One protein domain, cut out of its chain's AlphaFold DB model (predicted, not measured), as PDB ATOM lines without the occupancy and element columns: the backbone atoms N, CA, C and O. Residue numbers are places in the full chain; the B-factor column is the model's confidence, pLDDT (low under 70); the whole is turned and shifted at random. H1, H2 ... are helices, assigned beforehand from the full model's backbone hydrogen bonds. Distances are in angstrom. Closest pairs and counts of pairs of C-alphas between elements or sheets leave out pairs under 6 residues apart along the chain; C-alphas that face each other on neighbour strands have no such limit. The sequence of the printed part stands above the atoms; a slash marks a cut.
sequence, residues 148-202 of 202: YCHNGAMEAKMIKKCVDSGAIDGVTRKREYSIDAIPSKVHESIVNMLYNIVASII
ATOM      1  N   TYR A 148     143.774 130.775 172.693       96.31
ATOM      2  CA  TYR A 148     142.754 129.902 172.106       96.31
ATOM      3  C   TYR A 148     142.724 128.501 172.719       96.31
ATOM      4  O   TYR A 148     141.875 127.694 172.319       96.31
ATOM      5  N   CYS A 149     143.611 128.197 173.668       96.88
ATOM      6  CA  CYS A 149     143.582 126.929 174.386       96.88
ATOM      7  C   CYS A 149     142.318 126.845 175.244       96.88
ATOM      8  O   CYS A 149     141.849 127.829 175.816       96.88
ATOM      9  N   HIS A 150     141.743 125.653 175.348       95.50
ATOM     10  CA  HIS A 150     140.816 125.346 176.431       95.50
ATOM     11  C   HIS A 150     141.602 124.902 177.669       95.50
ATOM     12  O   HIS A 150     142.807 124.683 177.597       95.50
ATOM     13  N   ASN A 151     140.930 124.814 178.815       96.25
ATOM     14  CA  ASN A 151     141.519 124.302 180.052       96.25
ATOM     15  C   ASN A 151     141.075 122.854 180.307       96.25
ATOM     16  O   ASN A 151     140.177 122.332 179.639       96.25
ATOM     17  N   GLY A 152     141.672 122.214 181.310       97.62
ATOM     18  CA  GLY A 152     141.379 120.828 181.660       97.62
ATOM     19  C   GLY A 152     139.911 120.598 182.025       97.62
ATOM     20  O   GLY A 152     139.324 119.610 181.608       97.62
ATOM     21  N   ALA A 153     139.250 121.540 182.703       97.00
ATOM     22  CA  ALA A 153     137.827 121.391 183.019       97.00
ATOM     23  C   ALA A 153     136.949 121.305 181.756       97.00
ATOM     24  O   ALA A 153     135.965 120.565 181.733       97.00
ATOM     25  N   MET A 154     137.296 122.048 180.701       95.44
ATOM     26  CA  MET A 154     136.637 121.928 179.401       95.44
ATOM     27  C   MET A 154     137.009 120.614 178.700       95.44
ATOM     28  O   MET A 154     136.129 119.991 178.117       95.44
ATOM     29  N   GLU A 155     138.264 120.163 178.791       97.38
ATOM     30  CA  GLU A 155     138.706 118.873 178.231       97.38
ATOM     31  C   GLU A 155     137.902 117.706 178.814       97.38
ATOM     32  O   GLU A 155     137.282 116.949 178.069       97.38
ATOM     33  N   ALA A 156     137.796 117.628 180.143       97.50
ATOM     34  CA  ALA A 156     137.003 116.605 180.819       97.50
ATOM     35  C   ALA A 156     135.533 116.620 180.378       97.50
ATOM     36  O   ALA A 156     134.931 115.571 180.154       97.50
ATOM     37  N   LYS A 157     134.942 117.815 180.216       95.31
ATOM     38  CA  LYS A 157     133.566 117.960 179.715       95.31
ATOM     39  C   LYS A 157     133.427 117.455 178.281       95.31
ATOM     40  O   LYS A 157     132.431 116.799 177.982       95.31
ATOM     41  N   MET A 158     134.395 117.752 177.414       94.69
ATOM     42  CA  MET A 158     134.391 117.292 176.025       94.69
ATOM     43  C   MET A 158     134.529 115.771 175.942       94.69
ATOM     44  O   MET A 158     133.694 115.142 175.301       94.69
ATOM     45  N   ILE A 159     135.491 115.177 176.658       96.19
ATOM     46  CA  ILE A 159     135.673 113.717 176.729       96.19
ATOM     47  C   ILE A 159     134.399 113.049 177.241       96.19
ATOM     48  O   ILE A 159     133.860 112.155 176.588       96.19
ATOM     49  N   LYS A 160     133.865 113.524 178.374       95.69
ATOM     50  CA  LYS A 160     132.634 112.978 178.949       95.69
ATOM     51  C   LYS A 160     131.484 113.028 177.945       95.69
ATOM     52  O   LYS A 160     130.794 112.032 177.762       95.69
ATOM     53  N   LYS A 161     131.293 114.165 177.270       92.94
ATOM     54  CA  LYS A 161     130.218 114.339 176.288       92.94
ATOM     55  C   LYS A 161     130.392 113.419 175.077       92.94
ATOM     56  O   LYS A 161     129.401 112.837 174.650       92.94
ATOM     57  N   CYS A 162     131.613 113.236 174.566       93.69
ATOM     58  CA  CYS A 162     131.890 112.267 173.501       93.69
ATOM     59  C   CYS A 162     131.463 110.851 173.904       93.69
ATOM     60  O   CYS A 162     130.724 110.194 173.170       93.69
ATOM     61  N   VAL A 163     131.893 110.398 175.084       94.62
ATOM     62  CA  VAL A 163     131.626 109.041 175.586       94.62
ATOM     63  C   VAL A 163     130.141 108.839 175.894       94.62
ATOM     64  O   VAL A 163     129.554 107.842 175.469       94.62
ATOM     65  N   ASP A 164     129.497 109.811 176.548       93.75
ATOM     66  CA  ASP A 164     128.053 109.797 176.825       93.75
ATOM     67  C   ASP A 164     127.224 109.734 175.529       93.75
ATOM     68  O   ASP A 164     126.195 109.059 175.480       93.75
ATOM     69  N   SER A 165     127.677 110.413 174.468       90.75
ATOM     70  CA  SER A 165     127.037 110.395 173.145       90.75
ATOM     71  C   SER A 165     127.431 109.173 172.294       90.75
ATOM     72  O   SER A 165     126.941 109.023 171.175       90.75
ATOM     73  N   GLY A 166     128.239 108.253 172.834       90.62
ATOM     74  CA  GLY A 166     128.458 106.914 172.288       90.62
ATOM     75  C   GLY A 166     129.866 106.599 171.793       90.62
ATOM     76  O   GLY A 166     130.069 105.479 171.321       90.62
ATOM     77  N   ALA A 167     130.816 107.529 171.917       92.50
ATOM     78  CA  ALA A 167     132.217 107.262 171.605       92.50
ATOM     79  C   ALA A 167     132.798 106.163 172.510       92.50
ATOM     80  O   ALA A 167     132.374 105.976 173.655       92.50
ATOM     81  N   ILE A 168     133.780 105.445 171.976       94.31
ATOM     82  CA  ILE A 168     134.552 104.423 172.683       94.31
ATOM     83  C   ILE A 168     136.026 104.804 172.660       94.31
ATOM     84  O   ILE A 168     136.474 105.486 171.739       94.31
ATOM     85  N   ASP A 169     136.772 104.316 173.639       95.94
ATOM     86  CA  ASP A 169     138.225 104.396 173.630       95.94
ATOM     87  C   ASP A 169     138.804 103.527 172.496       95.94
ATOM     88  O   ASP A 169     138.388 102.376 172.296       95.94
ATOM     89  N   GLY A 170     139.750 104.086 171.734       90.75
ATOM     90  CA  GLY A 170     140.344 103.440 170.561       90.75
ATOM     91  C   GLY A 170     141.168 102.192 170.891       90.75
ATOM     92  O   GLY A 170     141.214 101.262 170.081       90.75
ATOM     93  N   VAL A 171     141.742 102.134 172.094       92.94
ATOM     94  CA  VAL A 171     142.624 101.062 172.565       92.94
ATOM     95  C   VAL A 171     141.837 100.036 173.371       92.94
ATOM     96  O   VAL A 171     141.865  98.846 173.056       92.94
ATOM     97  N   THR A 172     141.086 100.460 174.392       94.00
ATOM     98  CA  THR A 172     140.373  99.516 175.272       94.00
ATOM     99  C   THR A 172     139.067  99.006 174.673       94.00
ATOM    100  O   THR A 172     138.537  97.994 175.138       94.00
ATOM    101  N   ARG A 173     138.551  99.687 173.636       93.50
ATOM    102  CA  ARG A 173     137.268  99.411 172.964       93.50
ATOM    103  C   ARG A 173     136.056  99.497 173.897       93.50
ATOM    104  O   ARG A 173     134.998  98.940 173.599       93.50
ATOM    105  N   LYS A 174     136.191 100.192 175.029       95.81
ATOM    106  CA  LYS A 174     135.138 100.374 176.036       95.81
ATOM    107  C   LYS A 174     134.600 101.801 176.017       95.81
ATOM    108  O   LYS A 174     135.254 102.731 175.558       95.81
ATOM    109  N   ARG A 175     133.386 101.973 176.547       94.81
ATOM    110  CA  ARG A 175     132.821 103.294 176.860       94.81
ATOM    111  C   ARG A 175     133.330 103.744 178.221       94.81
ATOM    112  O   ARG A 175     132.695 103.495 179.242       94.81
ATOM    113  N   GLU A 176     134.486 104.377 178.221       96.50
ATOM    114  CA  GLU A 176     135.141 104.903 179.413       96.50
ATOM    115  C   GLU A 176     135.686 106.299 179.129       96.50
ATOM    116  O   GLU A 176     135.902 106.673 177.979       96.50
ATOM    117  N   TYR A 177     135.836 107.107 180.179       97.81
ATOM    118  CA  TYR A 177     136.302 108.489 180.061       97.81
ATOM    119  C   TYR A 177     137.827 108.535 179.887       97.81
ATOM    120  O   TYR A 177     138.561 108.961 180.786       97.81
ATOM    121  N   SER A 178     138.284 108.075 178.729       98.06
ATOM    122  CA  SER A 178     139.682 108.015 178.310       98.06
ATOM    123  C   SER A 178     139.817 108.258 176.809       98.06
ATOM    124  O   SER A 178     138.837 108.218 176.061       98.06
ATOM    125  N   ILE A 179     141.044 108.551 176.395       97.75
ATOM    126  CA  ILE A 179     141.486 108.520 175.000       97.75
ATOM    127  C   ILE A 179     142.782 107.704 175.006       97.75
ATOM    128  O   ILE A 179     143.628 107.912 175.872       97.75
ATOM    129  N   ASP A 180     142.920 106.753 174.089       97.00
ATOM    130  CA  ASP A 180     144.079 105.858 173.960       97.00
ATOM    131  C   ASP A 180     144.469 105.114 175.245       97.00
ATOM    132  O   ASP A 180     145.642 104.979 175.591       97.00
ATOM    133  N   ALA A 181     143.465 104.626 175.979       97.19
ATOM    134  CA  ALA A 181     143.593 104.004 177.297       97.19
ATOM    135  C   ALA A 181     144.185 104.919 178.387       97.19
ATOM    136  O   ALA A 181     144.514 104.457 179.484       97.19
ATOM    137  N   ILE A 182     144.294 106.224 178.126       98.38
ATOM    138  CA  ILE A 182     144.773 107.217 179.082       98.38
ATOM    139  C   ILE A 182     143.559 107.871 179.768       98.38
ATOM    140  O   ILE A 182     142.682 108.424 179.103       98.38
ATOM    141  N   PRO A 183     143.460 107.843 181.111       98.25
ATOM    142  CA  PRO A 183     142.321 108.430 181.811       98.25
ATOM    143  C   PRO A 183     142.197 109.940 181.572       98.25
ATOM    144  O   PRO A 183     143.200 110.655 181.622       98.25
ATOM    145  N   SER A 184     140.960 110.448 181.460       98.31
ATOM    146  CA  SER A 184     140.624 111.879 181.276       98.31
ATOM    147  C   SER A 184     141.481 112.828 182.124       98.31
ATOM    148  O   SER A 184     141.922 113.868 181.642       98.31
ATOM    149  N   LYS A 185     141.796 112.454 183.370       98.44
ATOM    150  CA  LYS A 185     142.587 113.275 184.297       98.44
ATOM    151  C   LYS A 185     143.982 113.650 183.776       98.44
ATOM    152  O   LYS A 185     144.495 114.726 184.096       98.44
ATOM    153  N   VAL A 186     144.600 112.786 182.974       98.56
ATOM    154  CA  VAL A 186     145.900 113.063 182.352       98.56
ATOM    155  C   VAL A 186     145.729 114.086 181.228       98.56
ATOM    156  O   VAL A 186     146.448 115.084 181.214       98.56
ATOM    157  N   HIS A 187     144.722 113.918 180.364       98.56
ATOM    158  CA  HIS A 187     144.395 114.888 179.310       98.56
ATOM    159  C   HIS A 187     144.103 116.275 179.898       98.56
ATOM    160  O   HIS A 187     144.633 117.274 179.414       98.56
ATOM    161  N   GLU A 188     143.355 116.342 181.007       98.56
ATOM    162  CA  GLU A 188     143.115 117.591 181.740       98.56
ATOM    163  C   GLU A 188     144.418 118.288 182.147       98.56
ATOM    164  O   GLU A 188     144.545 119.506 182.018       98.56
ATOM    165  N   SER A 189     145.379 117.515 182.659       98.62
ATOM    166  CA  SER A 189     146.670 118.025 183.127       98.62
ATOM    167  C   SER A 189     147.511 118.573 181.972       98.62
ATOM    168  O   SER A 189     148.038 119.679 182.080       98.62
ATOM    169  N   ILE A 190     147.572 117.855 180.845       98.38
ATOM    170  CA  ILE A 190     148.287 118.294 179.637       98.38
ATOM    171  C   ILE A 190     147.679 119.583 179.078       98.38
ATOM    172  O   ILE A 190     148.396 120.543 178.797       98.38
ATOM    173  N   VAL A 191     146.352 119.648 178.974       98.00
ATOM    174  CA  VAL A 191     145.657 120.837 178.467       98.00
ATOM    175  C   VAL A 191     145.834 122.031 179.408       98.00
ATOM    176  O   VAL A 191     146.094 123.138 178.944       98.00
ATOM    177  N   ASN A 192     145.765 121.831 180.730       98.56
ATOM    178  CA  ASN A 192     146.065 122.892 181.696       98.56
ATOM    179  C   ASN A 192     147.505 123.393 181.568       98.56
ATOM    180  O   ASN A 192     147.736 124.597 181.664       98.56
ATOM    181  N   MET A 193     148.473 122.504 181.346       98.62
ATOM    182  CA  MET A 193     149.861 122.902 181.123       98.62
ATOM    183  C   MET A 193     149.978 123.800 179.885       98.62
ATOM    184  O   MET A 193     150.511 124.901 179.995       98.62
ATOM    185  N   LEU A 194     149.415 123.391 178.741       98.44
ATOM    186  CA  LEU A 194     149.416 124.201 177.514       98.44
ATOM    187  C   LEU A 194     148.722 125.554 177.717       98.44
ATOM    188  O   LEU A 194     149.271 126.589 177.344       98.44
ATOM    189  N   TYR A 195     147.551 125.556 178.356       98.44
ATOM    190  CA  TYR A 195     146.802 126.773 178.660       98.44
ATOM    191  C   TYR A 195     147.632 127.768 179.481       98.44
ATOM    192  O   TYR A 195     147.673 128.951 179.141       98.44
ATOM    193  N   ASN A 196     148.299 127.290 180.538       98.31
ATOM    194  CA  ASN A 196     149.101 128.129 181.429       98.31
ATOM    195  C   ASN A 196     150.404 128.606 180.777       98.31
ATOM    196  O   ASN A 196     150.789 129.748 181.001       98.31
ATOM    197  N   ILE A 197     151.054 127.787 179.938       98.44
ATOM    198  CA  ILE A 197     152.224 128.222 179.156       98.44
ATOM    199  C   ILE A 197     151.837 129.406 178.272       98.44
ATOM    200  O   ILE A 197     152.485 130.447 178.329       98.44
ATOM    201  N   VAL A 198     150.750 129.279 177.507       98.50
ATOM    202  CA  VAL A 198     150.277 130.359 176.632       98.50
ATOM    203  C   VAL A 198     149.931 131.599 177.452       98.50
ATOM    204  O   VAL A 198     150.450 132.668 177.158       98.50
ATOM    205  N   ALA A 199     149.131 131.456 178.513       97.50
ATOM    206  CA  ALA A 199     148.743 132.568 179.387       97.50
ATOM    207  C   ALA A 199     149.917 133.245 180.121       97.50
ATOM    208  O   ALA A 199     149.749 134.335 180.649       97.50
ATOM    209  N   SER A 200     151.081 132.596 180.209       98.00
ATOM    210  CA  SER A 200     152.286 133.194 180.798       98.00
ATOM    211  C   SER A 200     153.096 134.030 179.803       98.00
ATOM    212  O   SER A 200     153.966 134.792 180.216       98.00
ATOM    213  N   ILE A 201     152.835 133.867 178.502       97.56
ATOM    214  CA  ILE A 201     153.565 134.524 177.410       97.56
ATOM    215  C   ILE A 201     152.805 135.750 176.888       97.56
ATOM    216  O   ILE A 201     153.443 136.732 176.511       97.56
ATOM    217  N   ILE A 202     151.471 135.682 176.840       96.12
ATOM    218  CA  ILE A 202     150.580 136.741 176.331       96.12
ATOM    219  C   ILE A 202     149.681 137.287 177.435       96.12
ATOM    220  O   ILE A 202     149.385 138.499 177.378       96.12
TER     221      ILE A 202
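AT A GLANCE: This is residues 148 to 202 of the 202 residues of the protein "DUF4392 domain-containing protein" of Thermoplasmata archaeon (UniProt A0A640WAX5). A lopsided helical hairpin: H1 and the longer H2 run opposite ways and overlap only over part of their lengths, joined at one end by a wide loop, residues 165 to 183. H2 meets H1 with its residues 184 to 192 alone, and its later residues run on beyond that overlap, making one end of a rod. The printed part has 55 residues with two named helices, H1 then H2, and no named strand; the class is all helix. It is only just loose, close to compact, with a radius of gyration of the C-alphas of 12.4 A and spans of 39 by 18 by 13 A.

IN THESE COORDINATES: Start at Tyr 148 and go on to C-alpha 152 at (141.379, 120.828, 181.660), where H1, residues 152 to 164, begins; it covers 18.0 A from first to last C-alpha. After residues 165 to 183, find C-alpha 184 at (140.624, 111.879, 181.276). From there H2, residues 184 to 201, runs 26.4 A to C-alpha 201 at (153.565, 134.524, 177.410).

HOW THE PARTS SIT: Look first at Gly 152 and Glu 188: their C-alphas, the closest of H1 and H2, are 3.7 A apart, and the two helices touch. Their lines stand at a steep tilt of 35.3 degrees, only just steep, and run opposite ways; the two form a helical hairpin. In the link, residues 178 to 179 pair with residues 182 to 183, antiparallel. In H1 and H2 every O i to N i+4 pair is within hydrogen-bond range.

THE WHOLE: The two C-alphas farthest apart are those of Arg 173 and Ile 202, 39.8 A. The link from H1 to H2 is long, 19 residues. The printed part has no cut and ends at Ile 202, the chain's last residue. The mean pLDDT of the printed part is 96.4, and no printed residue is under 70.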